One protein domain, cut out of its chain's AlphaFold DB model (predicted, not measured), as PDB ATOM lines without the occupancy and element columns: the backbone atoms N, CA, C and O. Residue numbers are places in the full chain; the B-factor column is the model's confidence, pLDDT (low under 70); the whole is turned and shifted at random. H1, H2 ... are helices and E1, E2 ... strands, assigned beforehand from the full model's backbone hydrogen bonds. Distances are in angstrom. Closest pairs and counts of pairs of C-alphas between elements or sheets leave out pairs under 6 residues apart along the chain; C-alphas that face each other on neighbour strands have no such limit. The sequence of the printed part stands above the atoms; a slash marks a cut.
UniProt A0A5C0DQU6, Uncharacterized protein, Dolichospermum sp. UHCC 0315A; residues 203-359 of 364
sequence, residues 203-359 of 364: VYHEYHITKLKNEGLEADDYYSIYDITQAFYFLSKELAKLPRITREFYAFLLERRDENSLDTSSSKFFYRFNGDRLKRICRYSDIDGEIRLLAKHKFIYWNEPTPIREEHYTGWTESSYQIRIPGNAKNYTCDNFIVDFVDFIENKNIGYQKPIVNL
ATOM      1  N   VAL A 203      81.898  14.937 201.951       90.44
ATOM      2  CA  VAL A 203      80.881  13.959 202.373       90.44
ATOM      3  C   VAL A 203      81.127  13.548 203.825       90.44
ATOM      4  O   VAL A 203      80.196  13.498 204.627       90.44
ATOM      5  N   TYR A 204      82.389  13.321 204.178       91.75
ATOM      6  CA  TYR A 204      82.839  13.034 205.529       91.75
ATOM      7  C   TYR A 204      82.572  14.208 206.479       91.75
ATOM      8  O   TYR A 204      82.016  14.016 207.557       91.75
ATOM      9  N   HIS A 205      82.915  15.435 206.082       91.81
ATOM     10  CA  HIS A 205      82.686  16.638 206.887       91.81
ATOM     11  C   HIS A 205      81.194  16.906 207.140       91.81
ATOM     12  O   HIS A 205      80.803  17.174 208.273       91.81
ATOM     13  N   GLU A 206      80.342  16.785 206.118       91.75
ATOM     14  CA  GLU A 206      78.886  16.935 206.259       91.75
ATOM     15  C   GLU A 206      78.285  15.864 207.176       91.75
ATOM     16  O   GLU A 206      77.427  16.162 208.014       91.75
ATOM     17  N   TYR A 207      78.759  14.620 207.051       91.38
ATOM     18  CA  TYR A 207      78.372  13.532 207.943       91.38
ATOM     19  C   TYR A 207      78.762  13.838 209.392       91.38
ATOM     20  O   TYR A 207      77.926  13.732 210.288       91.38
ATOM     21  N   HIS A 208      80.005  14.270 209.608       88.19
ATOM     22  CA  HIS A 208      80.531  14.580 210.929       88.19
ATOM     23  C   HIS A 208      79.752  15.719 211.609       88.19
ATOM     24  O   HIS A 208      79.307  15.563 212.743       88.19
ATOM     25  N   ILE A 209      79.473  16.817 210.893       89.38
ATOM     26  CA  ILE A 209      78.627  17.914 211.399       89.38
ATOM     27  C   ILE A 209      77.234  17.406 211.788       89.38
ATOM     28  O   ILE A 209      76.706  17.754 212.843       89.38
ATOM     29  N   THR A 210      76.620  16.585 210.933       90.44
ATOM     30  CA  THR A 210      75.275  16.047 211.181       90.44
ATOM     31  C   THR A 210      75.249  15.175 212.434       90.44
ATOM     32  O   THR A 210      74.307  15.262 213.220       90.44
ATOM     33  N   LYS A 211      76.289  14.362 212.644       88.75
ATOM     34  CA  LYS A 211      76.447  13.528 213.836       88.75
ATOM     35  C   LYS A 211      76.541  14.372 215.108       88.75
ATOM     36  O   LYS A 211      75.703  14.197 215.988       88.75
ATOM     37  N   LEU A 212      77.475  15.324 215.175       86.81
ATOM     38  CA  LEU A 212      77.653  16.175 216.362       86.81
ATOM     39  C   LEU A 212      76.386  16.982 216.686       86.81
ATOM     40  O   LEU A 212      75.998  17.106 217.846       86.81
ATOM     41  N   LYS A 213      75.672  17.450 215.655       88.31
ATOM     42  CA  LYS A 213      74.375  18.113 215.823       88.31
ATOM     43  C   LYS A 213      73.329  17.202 216.472       88.31
ATOM     44  O   LYS A 213      72.559  17.657 217.315       88.31
ATOM     45  N   ASN A 214      73.275  15.929 216.078       88.50
ATOM     46  CA  ASN A 214      72.350  14.953 216.662       88.50
ATOM     47  C   ASN A 214      72.723  14.586 218.108       88.50
ATOM     48  O   ASN A 214      71.844  14.223 218.884       88.50
ATOM     49  N   GLU A 215      74.000  14.715 218.472       87.00
ATOM     50  CA  GLU A 215      74.508  14.556 219.843       87.00
ATOM     51  C   GLU A 215      74.270  15.804 220.718       87.00
ATOM     52  O   GLU A 215      74.514  15.771 221.923       87.00
ATOM     53  N   GLY A 216      73.728  16.886 220.142       87.19
ATOM     54  CA  GLY A 216      73.366  18.111 220.857       87.19
ATOM     55  C   GLY A 216      74.523  19.088 221.080       87.19
ATOM     56  O   GLY A 216      74.397  19.965 221.932       87.19
ATOM     57  N   LEU A 217      75.626  18.943 220.340       85.81
ATOM     58  CA  LEU A 217      76.794  19.829 220.417       85.81
ATOM     59  C   LEU A 217      76.591  21.126 219.621       85.81
ATOM     60  O   LEU A 217      75.796  21.179 218.676       85.81
ATOM     61  N   GLU A 218      77.310  22.182 220.009       84.38
ATOM     62  CA  GLU A 218      77.216  23.495 219.367       84.38
ATOM     63  C   GLU A 218      78.189  23.618 218.183       84.38
ATOM     64  O   GLU A 218      79.136  22.850 218.034       84.38
ATOM     65  N   ALA A 219      77.961  24.602 217.304       77.50
ATOM     66  CA  ALA A 219      78.764  24.767 216.089       77.50
ATOM     67  C   ALA A 219      80.252  25.052 216.360       77.50
ATOM     68  O   ALA A 219      81.090  24.735 215.517       77.50
ATOM     69  N   ASP A 220      80.573  25.618 217.525       78.31
ATOM     70  CA  ASP A 220      81.947  25.889 217.956       78.31
ATOM     71  C   ASP A 220      82.730  24.598 218.283       78.31
ATOM     72  O   ASP A 220      83.962  24.615 218.267       78.31
ATOM     73  N   ASP A 221      82.037  23.472 218.500       75.62
ATOM     74  CA  ASP A 221      82.642  22.153 218.731       75.62
ATOM     75  C   ASP A 221      82.978  21.409 217.422       75.62
ATOM     76  O   ASP A 221      83.618  20.354 217.441       75.62
ATOM     77  N   TYR A 222      82.544  21.922 216.264       82.94
ATOM     78  CA  TYR A 222      82.710  21.235 214.982       82.94
ATOM     79  C   TYR A 222      84.124  21.415 214.422       82.94
ATOM     80  O   TYR A 222      84.645  22.529 214.321       82.94
ATOM     81  N   TYR A 223      84.734  20.326 213.946       85.62
ATOM     82  CA  TYR A 223      85.992  20.432 213.208       85.62
ATOM     83  C   TYR A 223      85.770  21.072 211.844       85.62
ATOM     84  O   TYR A 223      84.894  20.670 211.077       85.62
ATOM     85  N   SER A 224      86.627  22.035 211.509       88.00
ATOM     86  CA  SER A 224      86.595  22.646 210.188       88.00
ATOM     87  C   SER A 224      86.961  21.624 209.107       88.00
ATOM     88  O   SER A 224      87.762  20.708 209.325       88.00
ATOM     89  N   ILE A 225      86.462  21.828 207.884       88.00
ATOM     90  CA  ILE A 225      86.900  21.051 206.711       88.00
ATOM     91  C   ILE A 225      88.429  21.064 206.550       88.00
ATOM     92  O   ILE A 225      89.015  20.083 206.091       88.00
ATOM     93  N   TYR A 226      89.091  22.151 206.960       87.38
ATOM     94  CA  TYR A 226      90.545  22.253 206.951       87.38
ATOM     95  C   TYR A 226      91.192  21.271 207.938       87.38
ATOM     96  O   TYR A 226      92.107  20.551 207.542       87.38
ATOM     97  N   ASP A 227      90.703  21.189 209.180       86.81
ATOM     98  CA  ASP A 227      91.219  20.258 210.196       86.81
ATOM     99  C   ASP A 227      91.056  18.797 209.757       86.81
ATOM    100  O   ASP A 227      92.013  18.018 209.817       86.81
ATOM    101  N   ILE A 228      89.879  18.446 209.226       88.56
ATOM    102  CA  ILE A 228      89.608  17.120 208.651       88.56
ATOM    103  C   ILE A 228      90.583  16.833 207.504       88.56
ATOM    104  O   ILE A 228      91.216  15.777 207.460       88.56
ATOM    105  N   THR A 229      90.771  17.796 206.602       89.19
ATOM    106  CA  THR A 229      91.686  17.656 205.464       89.19
ATOM    107  C   THR A 229      93.125  17.405 205.909       89.19
ATOM    108  O   THR A 229      93.791  16.517 205.370       89.19
ATOM    109  N   GLN A 230      93.610  18.127 206.922       88.50
ATOM    110  CA  GLN A 230      94.946  17.894 207.471       88.50
ATOM    111  C   GLN A 230      95.077  16.497 208.091       88.50
ATOM    112  O   GLN A 230      96.081  15.821 207.853       88.50
ATOM    113  N   ALA A 231      94.060  16.025 208.818       89.44
ATOM    114  CA  ALA A 231      94.074  14.692 209.418       89.44
ATOM    115  C   ALA A 231      94.134  13.572 208.365       89.44
ATOM    116  O   ALA A 231      94.975  12.677 208.472       89.44
ATOM    117  N   PHE A 232      93.325  13.646 207.303       91.75
ATOM    118  CA  PHE A 232      93.345  12.661 206.215       91.75
ATOM    119  C   PHE A 232      94.635  12.705 205.391       91.75
ATOM    120  O   PHE A 232      95.174  11.654 205.029       91.75
ATOM    121  N   TYR A 233      95.185  13.892 205.115       90.50
ATOM    122  CA  TYR A 233      96.491  13.980 204.460       90.50
ATOM    123  C   TYR A 233      97.596  13.374 205.319       90.50
ATOM    124  O   TYR A 233      98.422  12.620 204.799       90.50
ATOM    125  N   PHE A 234      97.585  13.632 206.626       91.12
ATOM    126  CA  PHE A 234      98.529  13.022 207.551       91.12
ATOM    127  C   PHE A 234      98.401  11.494 207.569       91.12
ATOM    128  O   PHE A 234      99.392  10.799 207.348       91.12
ATOM    129  N   LEU A 235      97.180  10.974 207.727       92.69
ATOM    130  CA  LEU A 235      96.896   9.540 207.691       92.69
ATOM    131  C   LEU A 235      97.383   8.897 206.391       92.69
ATOM    132  O   LEU A 235      98.114   7.910 206.420       92.69
ATOM    133  N   SER A 236      97.016   9.471 205.244       93.81
ATOM    134  CA  SER A 236      97.388   8.926 203.936       93.81
ATOM    135  C   SER A 236      98.904   8.914 203.722       93.81
ATOM    136  O   SER A 236      99.438   7.964 203.149       93.81
ATOM    137  N   LYS A 237      99.617   9.922 204.244       93.38
ATOM    138  CA  LYS A 237     101.080   9.988 204.218       93.38
ATOM    139  C   LYS A 237     101.718   8.932 205.115       93.38
ATOM    140  O   LYS A 237     102.724   8.356 204.715       93.38
ATOM    141  N   GLU A 238     101.182   8.682 206.309       94.19
ATOM    142  CA  GLU A 238     101.708   7.631 207.188       94.19
ATOM    143  C   GLU A 238     101.420   6.233 206.634       94.19
ATOM    144  O   GLU A 238     102.320   5.398 206.620       94.19
ATOM    145  N   LEU A 239     100.223   5.996 206.088       96.06
ATOM    146  CA  LEU A 239      99.894   4.731 205.430       96.06
ATOM    147  C   LEU A 239     100.770   4.488 204.192       96.06
ATOM    148  O   LEU A 239     101.233   3.372 203.992       96.06
ATOM    149  N   ALA A 240     101.068   5.514 203.386       95.81
ATOM    150  CA  ALA A 240     101.925   5.381 202.202       95.81
ATOM    151  C   ALA A 240     103.372   4.944 202.514       95.81
ATOM    152  O   ALA A 240     104.075   4.494 201.612       95.81
ATOM    153  N   LYS A 241     103.824   5.068 203.771       94.75
ATOM    154  CA  LYS A 241     105.139   4.572 204.216       94.75
ATOM    155  C   LYS A 241     105.143   3.072 204.521       94.75
ATOM    156  O   LYS A 241     106.219   2.506 204.696       94.75
ATOM    157  N   LEU A 242     103.970   2.453 204.630       96.69
ATOM    158  CA  LEU A 242     103.819   1.041 204.951       96.69
ATOM    159  C   LEU A 242     103.703   0.201 203.666       96.69
ATOM    160  O   LEU A 242     102.986   0.608 202.742       96.69
ATOM    161  N   PRO A 243     104.327  -0.992 203.615       96.44
ATOM    162  CA  PRO A 243     104.070  -1.972 202.560       96.44
ATOM    163  C   PRO A 243     102.573  -2.270 202.407       96.44
ATOM    164  O   PRO A 243     101.802  -2.172 203.368       96.44
ATOM    165  N   ARG A 244     102.129  -2.669 201.211       96.69
ATOM    166  CA  ARG A 244     100.725  -3.037 200.955       96.69
ATOM    167  C   ARG A 244     100.256  -4.125 201.909       96.69
ATOM    168  O   ARG A 244      99.170  -3.990 202.464       96.69
ATOM    169  N   ILE A 245     101.077  -5.151 202.140       96.31
ATOM    170  CA  ILE A 245     100.717  -6.254 203.040       96.31
ATOM    171  C   ILE A 245     100.494  -5.768 204.479       96.31
ATOM    172  O   ILE A 245      99.529  -6.174 205.118       96.31
ATOM    173  N   THR A 246     101.284  -4.800 204.944       97.81
ATOM    174  CA  THR A 246     101.114  -4.171 206.260       97.81
ATOM    175  C   THR A 246      99.834  -3.359 206.355       97.81
ATOM    176  O   THR A 246      99.155  -3.375 207.383       97.81
ATOM    177  N   ARG A 247      99.446  -2.680 205.273       97.94
ATOM    178  CA  ARG A 247      98.157  -1.980 205.201       97.94
ATOM    179  C   ARG A 247      96.980  -2.952 205.171       97.94
ATOM    180  O   ARG A 247      95.979  -2.687 205.827       97.94
ATOM    181  N   GLU A 248      97.095  -4.076 204.462       97.62
ATOM    182  CA  GLU A 248      96.085  -5.146 204.467       97.62
ATOM    183  C   GLU A 248      95.936  -5.755 205.862       97.62
ATOM    184  O   GLU A 248      94.816  -5.918 206.347       97.62
ATOM    185  N   PHE A 249      97.057  -6.015 206.538       97.88
ATOM    186  CA  PHE A 249      97.075  -6.493 207.914       97.88
ATOM    187  C   PHE A 249      96.392  -5.497 208.861       97.88
ATOM    188  O   PHE A 249      95.544  -5.881 209.663       97.88
ATOM    189  N   TYR A 250      96.687  -4.203 208.729       98.06
ATOM    190  CA  TYR A 250      96.040  -3.156 209.520       98.06
ATOM    191  C   TYR A 250      94.537  -3.021 209.237       98.06
ATOM    192  O   TYR A 250      93.745  -2.914 210.173       98.06
ATOM    193  N   ALA A 251      94.124  -3.088 207.967       97.69
ATOM    194  CA  ALA A 251      92.713  -3.094 207.585       97.69
ATOM    195  C   ALA A 251      91.969  -4.287 208.205       97.69
ATOM    196  O   ALA A 251      90.881  -4.112 208.743       97.69
ATOM    197  N   PHE A 252      92.588  -5.473 208.207       96.88
ATOM    198  CA  PHE A 252      92.066  -6.660 208.886       96.88
ATOM    199  C   PHE A 252      91.892  -6.442 210.398       96.88
ATOM    200  O   PHE A 252      90.865  -6.841 210.949       96.88
ATOM    201  N   LEU A 253      92.860  -5.806 211.070       96.88
ATOM    202  CA  LEU A 253      92.743  -5.503 212.498       96.88
ATOM    203  C   LEU A 253      91.564  -4.564 212.778       96.88
ATOM    204  O   LEU A 253      90.810  -4.816 213.712       96.88
ATOM    205  N   LEU A 254      91.373  -3.516 211.970       95.88
ATOM    206  CA  LEU A 254      90.228  -2.606 212.098       95.88
ATOM    207  C   LEU A 254      88.895  -3.321 211.845       95.88
ATOM    208  O   LEU A 254      87.953  -3.169 212.620       95.88
ATOM    209  N   GLU A 255      88.824  -4.124 210.787       95.50
ATOM    210  CA  GLU A 255      87.611  -4.834 210.378       95.50
ATOM    211  C   GLU A 255      87.185  -5.902 211.389       95.50
ATOM    212  O   GLU A 255      85.997  -6.088 211.637       95.50
ATOM    213  N   ARG A 256      88.149  -6.608 211.993       95.31
ATOM    214  CA  ARG A 256      87.892  -7.741 212.897       95.31
ATOM    215  C   ARG A 256      88.239  -7.462 214.355       95.31
ATOM    216  O   ARG A 256      88.375  -8.423 215.122       95.31
ATOM    217  N   ARG A 257      88.368  -6.183 214.720       94.38
ATOM    218  CA  ARG A 257      88.523  -5.711 216.105       94.38
ATOM    219  C   ARG A 257      87.484  -6.336 217.030       94.38
ATOM    220  O   ARG A 257      86.441  -6.807 216.575       94.38
ATOM    221  N   ASP A 258      87.784  -6.382 218.319       91.94
ATOM    222  CA  ASP A 258      86.879  -7.022 219.269       91.94
ATOM    223  C   ASP A 258      85.595  -6.192 219.427       91.94
ATOM    224  O   ASP A 258      85.608  -4.957 219.345       91.94
ATOM    225  N   GLU A 259      84.468  -6.870 219.628       85.81
ATOM    226  CA  GLU A 259      83.171  -6.219 219.821       85.81
ATOM    227  C   GLU A 259      83.180  -5.373 221.098       85.81
ATOM    228  O   GLU A 259      83.755  -5.769 222.111       85.81
ATOM    229  N   ASN A 260      82.543  -4.196 221.055       82.25
ATOM    230  CA  ASN A 260      82.486  -3.251 222.180       82.25
ATOM    231  C   ASN A 260      83.866  -2.897 222.773       82.25
ATOM    232  O   ASN A 260      83.983  -2.567 223.949       82.25
ATOM    233  N   SER A 261      84.924  -2.964 221.960       82.00
ATOM    234  CA  SER A 261      86.306  -2.766 222.410       82.00
ATOM    235  C   SER A 261      86.757  -1.311 222.500       82.00
ATOM    236  O   SER A 261      87.904  -1.060 222.882       82.00
ATOM    237  N   LEU A 262      85.886  -0.370 222.129       85.25
ATOM    238  CA  LEU A 262      86.171   1.056 222.198       85.25
ATOM    239  C   LEU A 262      86.431   1.457 223.652       85.25
ATOM    240  O   LEU A 262      85.548   1.357 224.503       85.25
ATOM    241  N   ASP A 263      87.644   1.921 223.933       79.12
ATOM    242  CA  ASP A 263      87.981   2.498 225.229       79.12
ATOM    243  C   ASP A 263      87.755   4.010 225.202       79.12
ATOM    244  O   ASP A 263      88.382   4.724 224.418       79.12
ATOM    245  N   THR A 264      86.858   4.482 226.067       73.38
ATOM    246  CA  THR A 264      86.539   5.901 226.278       73.38
ATOM    247  C   THR A 264      86.894   6.393 227.683       73.38
ATOM    248  O   THR A 264      86.573   7.520 228.046       73.38
ATOM    249  N   SER A 265      87.554   5.557 228.494       67.00
ATOM    250  CA  SER A 265      87.833   5.837 229.911       67.00
ATOM    251  C   SER A 265      88.923   6.891 230.128       67.00
ATOM    252  O   SER A 265      89.044   7.455 231.215       67.00
ATOM    253  N   SER A 266      89.712   7.175 229.093       65.81
ATOM    254  CA  SER A 266      90.763   8.187 229.096       65.81
ATOM    255  C   SER A 266      90.504   9.225 228.006       65.81
ATOM    256  O   SER A 266      89.710   8.994 227.101       65.81
ATOM    257  N   SER A 267      91.245  10.336 228.013       66.31
ATOM    258  CA  SER A 267      91.213  11.319 226.917       66.31
ATOM    259  C   SER A 267      91.747  10.775 225.578       66.31
ATOM    260  O   SER A 267      91.962  11.552 224.652       66.31
ATOM    261  N   LYS A 268      92.056   9.472 225.503       72.06
ATOM    262  CA  LYS A 268      92.586   8.776 224.335       72.06
ATOM    263  C   LYS A 268      91.662   7.629 223.943       72.06
ATOM    264  O   LYS A 268      91.574   6.652 224.686       72.06
ATOM    265  N   PHE A 269      91.053   7.718 222.765       83.19
ATOM    266  CA  PHE A 269      90.170   6.682 222.240       83.19
ATOM    267  C   PHE A 269      90.928   5.700 221.345       83.19
ATOM    268  O   PHE A 269      91.768   6.081 220.524       83.19
ATOM    269  N   PHE A 270      90.646   4.412 221.518       88.00
ATOM    270  CA  PHE A 270      91.212   3.334 220.710       88.00
ATOM    271  C   PHE A 270      90.288   2.117 220.719       88.00
ATOM    272  O   PHE A 270      89.519   1.911 221.656       88.00
ATOM    273  N   TYR A 271      90.407   1.284 219.690       92.56
ATOM    274  CA  TYR A 271      89.786  -0.043 219.665       92.56
ATOM    275  C   TYR A 271      90.787  -1.105 220.114       92.56
ATOM    276  O   TYR A 271      91.997  -0.879 220.041       92.56
ATOM    277  N   ARG A 272      90.313  -2.273 220.556       92.44
ATOM    278  CA  ARG A 272      91.195  -3.381 220.956       92.44
ATOM    279  C   ARG A 272      91.085  -4.559 220.006       92.44
ATOM    280  O   ARG A 272      90.041  -4.822 219.413       92.44
ATOM    281  N   PHE A 273      92.193  -5.278 219.911       94.75
ATOM    282  CA  PHE A 273      92.264  -6.582 219.279       94.75
ATOM    283  C   PHE A 273      93.018  -7.541 220.193       94.75
ATOM    284  O   PHE A 273      94.188  -7.308 220.509       94.75
ATOM    285  N   ASN A 274      92.369  -8.620 220.608       93.62
ATOM    286  CA  ASN A 274      92.946  -9.624 221.485       93.62
ATOM    287  C   ASN A 274      94.170 -10.294 220.826       93.62
ATOM    288  O   ASN A 274      94.104 -10.841 219.718       93.62
ATOM    289  N   GLY A 275      95.308 -10.256 221.521       92.25
ATOM    290  CA  GLY A 275      96.590 -10.743 221.016       92.25
ATOM    291  C   GLY A 275      96.634 -12.262 220.836       92.25
ATOM    292  O   GLY A 275      97.224 -12.758 219.876       92.25
ATOM    293  N   ASP A 276      95.959 -13.017 221.701       90.62
ATOM    294  CA  ASP A 276      95.894 -14.478 221.598       90.62
ATOM    295  C   ASP A 276      94.967 -14.929 220.466       90.62
ATOM    296  O   ASP A 276      95.252 -15.905 219.765       90.62
ATOM    297  N   ARG A 277      93.884 -14.184 220.225       93.69
ATOM    298  CA  ARG A 277      92.988 -14.361 219.084       93.69
ATOM    299  C   ARG A 277      93.747 -14.112 217.790       93.69
ATOM    300  O   ARG A 277      93.670 -14.959 216.903       93.69
ATOM    301  N   LEU A 278      94.531 -13.032 217.702       94.38
ATOM    302  CA  LEU A 278      95.362 -12.734 216.532       94.38
ATOM    303  C   LEU A 278      96.260 -13.922 216.156       94.38
ATOM    304  O   LEU A 278      96.218 -14.376 215.012       94.38
ATOM    305  N   LYS A 279      96.988 -14.480 217.133       91.00
ATOM    306  CA  LYS A 279      97.878 -15.642 216.943       91.00
ATOM    307  C   LYS A 279      97.153 -16.904 216.467       91.00
ATOM    308  O   LYS A 279      97.760 -17.755 215.829       91.00
ATOM    309  N   ARG A 280      95.865 -17.057 216.795       92.19
ATOM    310  CA  ARG A 280      95.065 -18.242 216.432       92.19
ATOM    311  C   ARG A 280      94.378 -18.109 215.078       92.19
ATOM    312  O   ARG A 280      94.160 -19.122 214.417       92.19
ATOM    313  N   ILE A 281      94.002 -16.892 214.678       94.56
ATOM    314  CA  ILE A 281      93.216 -16.671 213.454       94.56
ATOM    315  C   ILE A 281      94.056 -16.205 212.263       94.56
ATOM    316  O   ILE A 281      93.650 -16.434 211.125       94.56
ATOM    317  N   CYS A 282      95.209 -15.573 212.494       92.31
ATOM    318  CA  CYS A 282      96.103 -15.154 211.423       92.31
ATOM    319  C   CYS A 282      97.148 -16.244 211.153       92.31
ATOM    320  O   CYS A 282      97.869 -16.658 212.053       92.31
ATOM    321  N   ARG A 283      97.224 -16.715 209.902       90.50
ATOM    322  CA  ARG A 283      98.213 -17.715 209.450       90.50
ATOM    323  C   ARG A 283      99.370 -17.101 208.656       90.50
ATOM    324  O   ARG A 283     100.132 -17.836 208.035       90.50
ATOM    325  N   TYR A 284      99.463 -15.772 208.613       91.44
ATOM    326  CA  TYR A 284     100.567 -15.093 207.942       91.44
ATOM    327  C   TYR A 284     101.882 -15.404 208.664       91.44
ATOM    328  O   TYR A 284     101.916 -15.465 209.891       91.44
ATOM    329  N   SER A 285     102.955 -15.646 207.912       87.50
ATOM    330  CA  SER A 285     104.203 -16.162 208.481       87.50
ATOM    331  C   SER A 285     104.968 -15.134 209.315       87.50
ATOM    332  O   SER A 285     105.642 -15.528 210.259       87.50
ATOM    333  N   ASP A 286     104.867 -13.842 208.989       93.00
ATOM    334  CA  ASP A 286     105.616 -12.765 209.656       93.00
ATOM    335  C   ASP A 286     104.689 -11.757 210.354       93.00
ATOM    336  O   ASP A 286     104.752 -10.551 210.132       93.00
ATOM    337  N   ILE A 287     103.793 -12.258 211.211       94.44
ATOM    338  CA  ILE A 287     102.899 -11.412 212.026       94.44
ATOM    339  C   ILE A 287     103.703 -10.412 212.872       94.44
ATOM    340  O   ILE A 287     103.326  -9.245 212.979       94.44
ATOM    341  N   ASP A 288     104.828 -10.848 213.443       94.62
ATOM    342  CA  ASP A 288     105.675  -9.985 214.266       94.62
ATOM    343  C   ASP A 288     106.305  -8.847 213.446       94.62
ATOM    344  O   ASP A 288     106.462  -7.736 213.958       94.62
ATOM    345  N   GLY A 289     106.652  -9.090 212.176       96.19
ATOM    346  CA  GLY A 289     107.083  -8.060 211.230       96.19
ATOM    347  C   GLY A 289     106.023  -6.988 211.015       96.19
ATOM    348  O   GLY A 289     106.317  -5.800 211.186       96.19
ATOM    349  N   GLU A 290     104.784  -7.402 210.753       97.31
ATOM    350  CA  GLU A 290     103.661  -6.479 210.566       97.31
ATOM    351  C   GLU A 290     103.384  -5.654 211.830       97.31
ATOM    352  O   GLU A 290     103.236  -4.430 211.766       97.31
ATOM    353  N   ILE A 291     103.406  -6.294 213.003       96.62
ATOM    354  CA  ILE A 291     103.232  -5.616 214.293       96.62
ATOM    355  C   ILE A 291     104.335  -4.576 214.517       96.62
ATOM    356  O   ILE A 291     104.037  -3.445 214.902       96.62
ATOM    357  N   ARG A 292     105.606  -4.917 214.255       96.94
ATOM    358  CA  ARG A 292     106.730  -3.977 214.414       96.94
ATOM    359  C   ARG A 292     106.585  -2.760 213.503       96.94
ATOM    360  O   ARG A 292     106.848  -1.642 213.950       96.94
ATOM    361  N   LEU A 293     106.170  -2.953 212.251       97.25
ATOM    362  CA  LEU A 293     105.961  -1.856 211.303       97.25
ATOM    363  C   LEU A 293     104.810  -0.943 211.745       97.25
ATOM    364  O   LEU A 293     104.987   0.276 211.814       97.25
ATOM    365  N   LEU A 294     103.665  -1.517 212.120       97.38
ATOM    366  CA  LEU A 294     102.511  -0.746 212.587       97.38
ATOM    367  C   LEU A 294     102.790  -0.003 213.895       97.38
ATOM    368  O   LEU A 294     102.427   1.169 214.020       97.38
ATOM    369  N   ALA A 295     103.477  -0.639 214.847       95.50
ATOM    370  CA  ALA A 295     103.857  -0.016 216.111       95.50
ATOM    371  C   ALA A 295     104.847   1.139 215.902       95.50
ATOM    372  O   ALA A 295     104.664   2.225 216.456       95.50
ATOM    373  N   LYS A 296     105.853   0.958 215.032       94.50
ATOM    374  CA  LYS A 296     106.811   2.018 214.668       94.50
ATOM    375  C   LYS A 296     106.111   3.257 214.104       94.50
ATOM    376  O   LYS A 296     106.513   4.379 214.410       94.50
ATOM    377  N   HIS A 297     105.066   3.054 213.306       92.75
ATOM    378  CA  HIS A 297     104.256   4.124 212.721       92.75
ATOM    379  C   HIS A 297     103.040   4.521 213.572       92.75
ATOM    380  O   HIS A 297     102.211   5.301 213.114       92.75
ATOM    381  N   LYS A 298     102.963   4.056 214.829       92.50
ATOM    382  CA  LYS A 298     101.949   4.452 215.821       92.50
ATOM    383  C   LYS A 298     100.503   4.086 215.458       92.50
ATOM    384  O   LYS A 298      99.574   4.656 216.027       92.50
ATOM    385  N   PHE A 299     100.312   3.128 214.552       94.56
ATOM    386  CA  PHE A 299      98.994   2.584 214.209       94.56
ATOM    387  C   PHE A 299      98.490   1.584 215.248       94.56
ATOM    388  O   PHE A 299      97.282   1.416 215.402       94.56
ATOM    389  N   ILE A 300      99.404   0.933 215.974       95.19
ATOM    390  CA  ILE A 300      99.058   0.053 217.090       95.19
ATOM    391  C   ILE A 300      99.978   0.258 218.294       95.19
ATOM    392  O   ILE A 300     101.121   0.687 218.142       95.19
ATOM    393  N   TYR A 301      99.489  -0.100 219.479       92.62
ATOM    394  CA  TYR A 301     100.271  -0.173 220.716       92.62
ATOM    395  C   TYR A 301      99.965  -1.477 221.445       92.62
ATOM    396  O   TYR A 301      98.839  -1.959 221.395       92.62
ATOM    397  N   TRP A 302     100.958  -2.048 222.122       92.50
ATOM    398  CA  TRP A 302     100.763  -3.250 222.927       92.50
ATOM    399  C   TRP A 302     100.297  -2.892 224.338       92.50
ATOM    400  O   TRP A 302     100.922  -2.063 224.997       92.50
ATOM    401  N   ASN A 303      99.231  -3.547 224.792       87.94
ATOM    402  CA  ASN A 303      98.812  -3.560 226.184       87.94
ATOM    403  C   ASN A 303      99.227  -4.880 226.818       87.94
ATOM    404  O   ASN A 303      98.761  -5.953 226.418       87.94
ATOM    405  N   GLU A 304     100.080  -4.780 227.831       82.12
ATOM    406  CA  GLU A 304     100.427  -5.925 228.655       82.12
ATOM    407  C   GLU A 304      99.221  -6.367 229.498       82.12
ATOM    408  O   GLU A 304      98.467  -5.519 229.985       82.12
ATOM    409  N   PRO A 305      99.043  -7.686 229.692       80.06
ATOM    410  CA  PRO A 305      98.154  -8.225 230.711       80.06
ATOM    411  C   PRO A 305      98.424  -7.592 232.077       80.06
ATOM    412  O   PRO A 305      99.549  -7.605 232.570       80.06
ATOM    413  N   THR A 306      97.376  -7.103 232.723       77.19
ATOM    414  CA  THR A 306      97.404  -6.577 234.093       77.19
ATOM    415  C   THR A 306      96.608  -7.479 235.039       77.19
ATOM    416  O   THR A 306      95.655  -8.128 234.608       77.19
ATOM    417  N   PRO A 307      96.946  -7.563 236.335       76.12
ATOM    418  CA  PRO A 307      96.158  -8.339 237.291       76.12
ATOM    419  C   PRO A 307      94.737  -7.771 237.455       76.12
ATOM    420  O   PRO A 307      94.560  -6.567 237.606       76.12
ATOM    421  N   ILE A 308      93.712  -8.631 237.486       71.56
ATOM    422  CA  ILE A 308      92.300  -8.215 237.651       71.56
ATOM    423  C   ILE A 308      92.013  -7.751 239.095       71.56
ATOM    424  O   ILE A 308      91.127  -6.930 239.331       71.56
ATOM    425  N   ARG A 309      92.761  -8.276 240.076       70.81
ATOM    426  CA  ARG A 309      92.734  -7.869 241.492       70.81
ATOM    427  C   ARG A 309      94.141  -7.964 242.073       70.81
ATOM    428  O   ARG A 309      94.594  -9.068 242.374       70.81
ATOM    429  N   GLU A 310      94.815  -6.827 242.232       59.16
ATOM    430  CA  GLU A 310      96.196  -6.761 242.743       59.16
ATOM    431  C   GLU A 310      96.336  -7.353 244.157       59.16
ATOM    432  O   GLU A 310      97.325  -8.015 244.446       59.16
ATOM    433  N   GLU A 311      95.316  -7.211 245.011       60.88
ATOM    434  CA  GLU A 311      95.360  -7.656 246.415       60.88
ATOM    435  C   GLU A 311      95.250  -9.182 246.606       60.88
ATOM    436  O   GLU A 311      95.622  -9.709 247.655       60.88
ATOM    437  N   HIS A 312      94.739  -9.917 245.611       62.28
ATOM    438  CA  HIS A 312      94.437 -11.351 245.741       62.28
ATOM    439  C   HIS A 312      94.938 -12.219 244.576       62.28
ATOM    440  O   HIS A 312      94.704 -13.427 244.591       62.28
ATOM    441  N   TYR A 313      95.599 -11.631 243.569       57.75
ATOM    442  CA  TYR A 313      96.147 -12.316 242.384       57.75
ATOM    443  C   TYR A 313      95.199 -13.361 241.765       57.75
ATOM    444  O   TYR A 313      95.590 -14.486 241.458       57.75
ATOM    445  N   THR A 314      93.928 -13.003 241.573       58.94
ATOM    446  CA  THR A 314      92.890 -13.963 241.153       58.94
ATOM    447  C   THR A 314      92.775 -14.154 239.632       58.94
ATOM    448  O   THR A 314      91.936 -14.936 239.194       58.94
ATOM    449  N   GLY A 315      93.569 -13.448 238.815       67.56
ATOM    450  CA  GLY A 315      93.562 -13.555 237.346       67.56
ATOM    451  C   GLY A 315      94.250 -12.381 236.638       67.56
ATOM    452  O   GLY A 315      94.572 -11.380 237.279       67.56
ATOM    453  N   TRP A 316      94.451 -12.499 235.320       71.81
ATOM    454  CA  TRP A 316      95.074 -11.485 234.454       71.81
ATOM    455  C   TRP A 316      94.102 -11.032 233.361       71.81
ATOM    456  O   TRP A 316      93.320 -11.841 232.860       71.81
ATOM    457  N   THR A 317      94.152  -9.755 232.991       74.19
ATOM    458  CA  THR A 317      93.463  -9.222 231.817       74.19
ATOM    459  C   THR A 317      94.099  -9.770 230.545       74.19
ATOM    460  O   THR A 317      95.246 -10.217 230.529       74.19
ATOM    461  N   GLU A 318      93.329  -9.794 229.465       79.62
ATOM    462  CA  GLU A 318      93.797 -10.330 228.194       79.62
ATOM    463  C   GLU A 318      94.866  -9.430 227.568       79.62
ATOM    464  O   GLU A 318      94.800  -8.199 227.627       79.62
ATOM    465  N   SER A 319      95.835 -10.056 226.903       87.56
ATOM    466  CA  SER A 319      96.816  -9.330 226.109       87.56
ATOM    467  C   SER A 319      96.138  -8.722 224.875       87.56
ATOM    468  O   SER A 319      95.347  -9.394 224.207       87.56
ATOM    469  N   SER A 320      96.386  -7.446 224.569       91.62
ATOM    470  CA  SER A 320      95.669  -6.774 223.473       91.62
ATOM    471  C   SER A 320      96.498  -5.725 222.742       91.62
ATOM    472  O   SER A 320      97.384  -5.088 223.304       91.62
ATOM    473  N   TYR A 321      96.186  -5.527 221.463       94.12
ATOM    474  CA  TYR A 321      96.689  -4.409 220.676       94.12
ATOM    475  C   TYR A 321      95.664  -3.276 220.694       94.12
ATOM    476  O   TYR A 321      94.515  -3.475 220.298       94.12
ATOM    477  N   GLN A 322      96.082  -2.085 221.121       92.75
ATOM    478  CA  GLN A 322      95.338  -0.852 220.880       92.75
ATOM    479  C   GLN A 322      95.475  -0.498 219.405       92.75
ATOM    480  O   GLN A 322      96.590  -0.273 218.940       92.75
ATOM    481  N   ILE A 323      94.369  -0.407 218.683       94.25
ATOM    482  CA  ILE A 323      94.328   0.072 217.306       94.25
ATOM    483  C   ILE A 323      94.055   1.572 217.340       94.25
ATOM    484  O   ILE A 323      93.098   2.016 217.977       94.25
ATOM    485  N   ARG A 324      94.895   2.352 216.655       90.75
ATOM    486  CA  ARG A 324      94.793   3.812 216.547       90.75
ATOM    487  C   ARG A 324      94.874   4.262 215.097       90.75
ATOM    488  O   ARG A 324      95.506   3.594 214.282       90.75
ATOM    489  N   ILE A 325      94.284   5.416 214.795       89.06
ATOM    490  CA  ILE A 325      94.463   6.114 213.520       89.06
ATOM    491  C   ILE A 325      95.261   7.383 213.816       89.06
ATOM    492  O   ILE A 325      94.784   8.253 214.545       89.06
ATOM    493  N   PRO A 326      96.499   7.495 213.311       81.31
ATOM    494  CA  PRO A 326      97.312   8.666 213.557       81.31
ATOM    495  C   PRO A 326      96.734   9.856 212.771       81.31
ATOM    496  O   PRO A 326      96.526   9.780 211.561       81.31
ATOM    497  N   GLY A 327      96.479  10.961 213.470       69.81
ATOM    498  CA  GLY A 327      96.017  12.234 212.918       69.81
ATOM    499  C   GLY A 327      96.864  13.384 213.461       69.81
ATOM    500  O   GLY A 327      97.354  13.327 214.587       69.81
ATOM    501  N   ASN A 328      97.085  14.428 212.669       66.25
ATOM    502  CA  ASN A 328      97.795  15.613 213.143       66.25
ATOM    503  C   ASN A 328      97.097  16.881 212.653       66.25
ATOM    504  O   ASN A 328      97.471  17.455 211.632       66.25
ATOM    505  N   ALA A 329      96.078  17.301 213.397       60.81
ATOM    506  CA  ALA A 329      95.504  18.636 213.316       60.81
ATOM    507  C   ALA A 329      95.463  19.239 214.728       60.81
ATOM    508  O   ALA A 329      95.380  18.510 215.716       60.81
ATOM    509  N   LYS A 330      95.537  20.573 214.827       59.31
ATOM    510  CA  LYS A 330      95.556  21.286 216.119       59.31
ATOM    511  C   LYS A 330      94.324  20.976 216.976       59.31
ATOM    512  O   LYS A 330      94.471  20.855 218.185       59.31
ATOM    513  N   ASN A 331      93.162  20.829 216.337       59.78
ATOM    514  CA  ASN A 331      91.886  20.602 217.016       59.78
ATOM    515  C   ASN A 331      91.374  19.161 216.828       59.78
ATOM    516  O   ASN A 331      90.776  18.617 217.748       59.78
ATOM    517  N   TYR A 332      91.676  18.502 215.700       63.69
ATOM    518  CA  TYR A 332      91.270  17.116 215.434       63.69
ATOM    519  C   TYR A 332      92.384  16.124 215.795       63.69
ATOM    520  O   TYR A 332      93.230  15.749 214.974       63.69
ATOM    521  N   THR A 333      92.432  15.760 217.076       62.31
ATOM    522  CA  THR A 333      93.450  14.861 217.634       62.31
ATOM    523  C   THR A 333      93.282  13.420 217.133       62.31
ATOM    524  O   THR A 333      92.183  13.002 216.766       62.31
ATOM    525  N   CYS A 334      94.372  12.630 217.152       58.53
ATOM    526  CA  CYS A 334      94.352  11.193 216.807       58.53
ATOM    527  C   CYS A 334      93.225  10.421 217.507       58.53
ATOM    528  O   CYS A 334      92.715   9.438 216.976       58.53
ATOM    529  N   ASP A 335      92.911  10.836 218.731       67.69
ATOM    530  CA  ASP A 335      92.018  10.119 219.617       67.69
ATOM    531  C   ASP A 335      90.563  10.245 219.128       67.69
ATOM    532  O   ASP A 335      89.895   9.232 218.978       67.69
ATOM    533  N   ASN A 336      90.085  11.430 218.736       76.69
ATOM    534  CA  ASN A 336      88.730  11.561 218.169       76.69
ATOM    535  C   ASN A 336      88.635  11.004 216.742       76.69
ATOM    536  O   ASN A 336      87.625  10.414 216.355       76.69
ATOM    537  N   PHE A 337      89.716  11.132 215.968       85.12
ATOM    538  CA  PHE A 337      89.694  10.789 214.552       85.12
ATOM    539  C   PHE A 337      89.404   9.308 214.283       85.12
ATOM    540  O   PHE A 337      88.646   8.997 213.367       85.12
ATOM    541  N   ILE A 338      89.954   8.380 215.075       89.19
ATOM    542  CA  ILE A 338      89.689   6.950 214.853       89.19
ATOM    543  C   ILE A 338      88.208   6.595 215.016       89.19
ATOM    544  O   ILE A 338      87.697   5.769 214.259       89.19
ATOM    545  N   VAL A 339      87.529   7.204 215.990       88.56
ATOM    546  CA  VAL A 339      86.124   6.911 216.290       88.56
ATOM    547  C   VAL A 339      85.256   7.333 215.115       88.56
ATOM    548  O   VAL A 339      84.517   6.512 214.581       88.56
ATOM    549  N   ASP A 340      85.411   8.576 214.666       89.19
ATOM    550  CA  ASP A 340      84.646   9.119 213.543       89.19
ATOM    551  C   ASP A 340      84.954   8.418 212.222       89.19
ATOM    552  O   ASP A 340      84.057   8.179 211.415       89.19
ATOM    553  N   PHE A 341      86.218   8.057 212.001       91.88
ATOM    554  CA  PHE A 341      86.636   7.380 210.782       91.88
ATOM    555  C   PHE A 341      86.012   5.986 210.667       91.88
ATOM    556  O   PHE A 341      85.493   5.626 209.609       91.88
ATOM    557  N   VAL A 342      86.048   5.208 211.753       93.00
ATOM    558  CA  VAL A 342      85.429   3.875 211.825       93.00
ATOM    559  C   VAL A 342      83.913   3.977 211.668       93.00
ATOM    560  O   VAL A 342      83.337   3.277 210.837       93.00
ATOM    561  N   ASP A 343      83.287   4.893 212.404       92.31
ATOM    562  CA  ASP A 343      81.846   5.138 212.364       92.31
ATOM    563  C   ASP A 343      81.369   5.513 210.950       92.31
ATOM    564  O   ASP A 343      80.426   4.916 210.426       92.31
ATOM    565  N   PHE A 344      82.075   6.419 210.267       93.88
ATOM    566  CA  PHE A 344      81.764   6.786 208.886       93.88
ATOM    567  C   PHE A 344      81.882   5.598 207.922       93.88
ATOM    568  O   PHE A 344      80.971   5.364 207.124       93.88
ATOM    569  N   ILE A 345      82.983   4.835 207.987       94.12
ATOM    570  CA  ILE A 345      83.210   3.678 207.105       94.12
ATOM    571  C   ILE A 345      82.101   2.641 207.256       94.12
ATOM    572  O   ILE A 345      81.644   2.093 206.249       94.12
ATOM    573  N   GLU A 346      81.679   2.370 208.489       93.31
ATOM    574  CA  GLU A 346      80.679   1.348 208.794       93.31
ATOM    575  C   GLU A 346      79.276   1.800 208.403       93.31
ATOM    576  O   GLU A 346      78.576   1.066 207.705       93.31
ATOM    577  N   ASN A 347      78.896   3.040 208.723       93.62
ATOM    578  CA  ASN A 347      77.594   3.585 208.329       93.62
ATOM    579  C   ASN A 347      77.442   3.736 206.809       93.62
ATOM    580  O   ASN A 347      76.339   3.608 206.277       93.62
ATOM    581  N   LYS A 348      78.533   4.023 206.090       92.12
ATOM    582  CA  LYS A 348      78.534   4.130 204.623       92.12
ATOM    583  C   LYS A 348      78.846   2.812 203.913       92.12
ATOM    584  O   LYS A 348      78.791   2.776 202.687       92.12
ATOM    585  N   ASN A 349      79.145   1.743 204.656       92.56
ATOM    586  CA  ASN A 349      79.510   0.427 204.132       92.56
ATOM    587  C   ASN A 349      80.638   0.480 203.072       92.56
ATOM    588  O   ASN A 349      80.578  -0.186 202.040       92.56
ATOM    589  N   ILE A 350      81.660   1.310 203.312       91.81
ATOM    590  CA  ILE A 350      82.788   1.529 202.379       91.81
ATOM    591  C   ILE A 350      83.794   0.367 202.449       91.81
ATOM    592  O   ILE A 350      84.427   0.008 201.452       91.81
ATOM    593  N   GLY A 351      83.948  -0.216 203.641       93.94
ATOM    594  CA  GLY A 351      84.998  -1.182 203.968       93.94
ATOM    595  C   GLY A 351      86.383  -0.540 204.134       93.94
ATOM    596  O   GLY A 351      86.647   0.573 203.685       93.94
ATOM    597  N   TYR A 352      87.308  -1.260 204.776       96.00
ATOM    598  CA  TYR A 352      88.633  -0.721 205.118       96.00
ATOM    599  C   TYR A 352      89.660  -0.840 203.985       96.00
ATOM    600  O   TYR A 352      90.592  -0.043 203.906       96.00
ATOM    601  N   GLN A 353      89.484  -1.781 203.053       95.06
ATOM    602  CA  GLN A 353      90.416  -2.008 201.939       95.06
ATOM    603  C   GLN A 353      90.614  -0.760 201.064       95.06
ATOM    604  O   GLN A 353      91.738  -0.394 200.715       95.06
ATOM    605  N   LYS A 354      89.531  -0.060 200.723       93.06
ATOM    606  CA  LYS A 354      89.588   1.113 199.843       93.06
ATOM    607  C   LYS A 354      90.378   2.290 200.458       93.06
ATOM    608  O   LYS A 354      91.349   2.715 199.820       93.06
ATOM    609  N   PRO A 355      90.065   2.774 201.675       93.94
ATOM    610  CA  PRO A 355      90.798   3.886 202.280       93.94
ATOM    611  C   PRO A 355      92.163   3.492 202.861       93.94
ATOM    612  O   PRO A 355      93.106   4.272 202.762       93.94
ATOM    613  N   ILE A 356      92.311   2.290 203.431       96.56
ATOM    614  CA  ILE A 356      93.546   1.890 204.124       96.56
ATOM    615  C   ILE A 356      94.568   1.272 203.168       96.56
ATOM    616  O   ILE A 356      95.741   1.643 203.190       96.56
ATOM    617  N   VAL A 357      94.144   0.345 202.304       95.88
ATOM    618  CA  VAL A 357      95.057  -0.419 201.434       95.88
ATOM    619  C   VAL A 357      95.266   0.272 200.098       95.88
ATOM    620  O   VAL A 357      96.392   0.370 199.619       95.88
ATOM    621  N   ASN A 358      94.215   0.825 199.500       94.12
ATOM    622  CA  ASN A 358      94.330   1.484 198.196       94.12
ATOM    623  C   ASN A 358      94.592   2.994 198.294       94.12
ATOM    624  O   ASN A 358      94.810   3.632 197.264       94.12
ATOM    625  N   LEU A 359      94.580   3.558 199.512       94.56
ATOM    626  CA  LEU A 359      94.682   5.000 199.786       94.56
ATOM    627  C   LEU A 359      93.726   5.820 198.920       94.56
ATOM    628  O   LEU A 359      94.081   6.880 198.401       94.56
TER     629      LEU A 359
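Overview. This is residues 203 to 359 of the 364 residues of an uncharacterized protein of Dolichospermum sp. UHCC 0315A (UniProt A0A5C0DQU6). A small three-stranded sheet, E1, E3 and E2, has H3, H4 and H5 round it, and the loop of residues 304 to 319 between E2 and E3 reaches far out from it. Beyond the other end of the sheet H1, H2 and H6 form a looser helical part, and H7 packs on H3. The printed part has 157 residues, with seven named helices and three named strands in the order H1, H2, H3, E1, H4, H5, E2, E3, H6, H7; the sheet's order is E1, E3, E2, antiparallel throughout, and the class is mostly helix. The whole is compact, with a radius of gyration of the C-alphas of 16.8 A and spans of 48 by 40 by 27 A.

Along the chain. The strands are E1, residues 271 to 274, E3, residues 320 to 323, and E2, residues 300 to 303; C-alpha 320 is at (95.669, -6.774, 223.473). The helices on the sheet are H3, residues 244 to 255, 16.2 A long, H4, residues 275 to 281, and H5, residues 287 to 296, 14.2 A long. H1 holds residues 203 to 214, 16.7 A, from C-alpha 203 at (80.881, 13.959, 202.373); H2 holds residues 225 to 239, 20.9 A, and H6 residues 334 to 347, 20.3 A. H7, residues 353 to 357, ends at C-alpha 357, at (95.057, -0.419, 201.434).

Arrangement. E1 and E3 are antiparallel neighbours at 149 degrees, with N 321 and O 273 at 2.8 A. E2 and E3, a hairpin, stand at 151 degrees, with N 303 and O 320 at 2.8 A. E1, H4 H5, E2 form a split strand-helix-strand unit, two strands running the same way with E3 between them, and its crossover is right-handed. H5 lies over E2 at a height over the sheet of 8.3 A, on a local plane fitted to 6 C-alphas, and stands up from the sheet at 55 degrees. H3 grazes the sheet with residues 250 to 254, and H4 with residues 275 to 278. H3, with residues 246 to 250 alone, touches H5, the closest C-alphas being those of Thr 246 and Glu 290, 5.5 A apart, about perpendicular at 87 degrees. H3 touches H7, the closest C-alphas being those of Arg 247 and Val 357, 5.1 A apart. H1 and H6 only just touch, with 3 pairs of C-alphas within 8 A, the closest those of Tyr 204 and Phe 344, 7.2 A apart. H2 and H6 are close but not clearly touching, at Ala 231 and Phe 337, C-alphas 7.8 A apart. Every O i to N i+4 pair is within hydrogen-bond range in H1, H2, H3, H4, H5 and H7, and 8 of 10 in H6.

Size, cuts and confidence. The C-alphas of Val 203 and His 312 are the two farthest apart, at 52.0 A. The printed part has no cut; the links H3 to E1 and E2 to E3 are long. Mean pLDDT of the printed part is 87.1, with residues 265 to 267, 310 to 315 and 327 to 335 under 70.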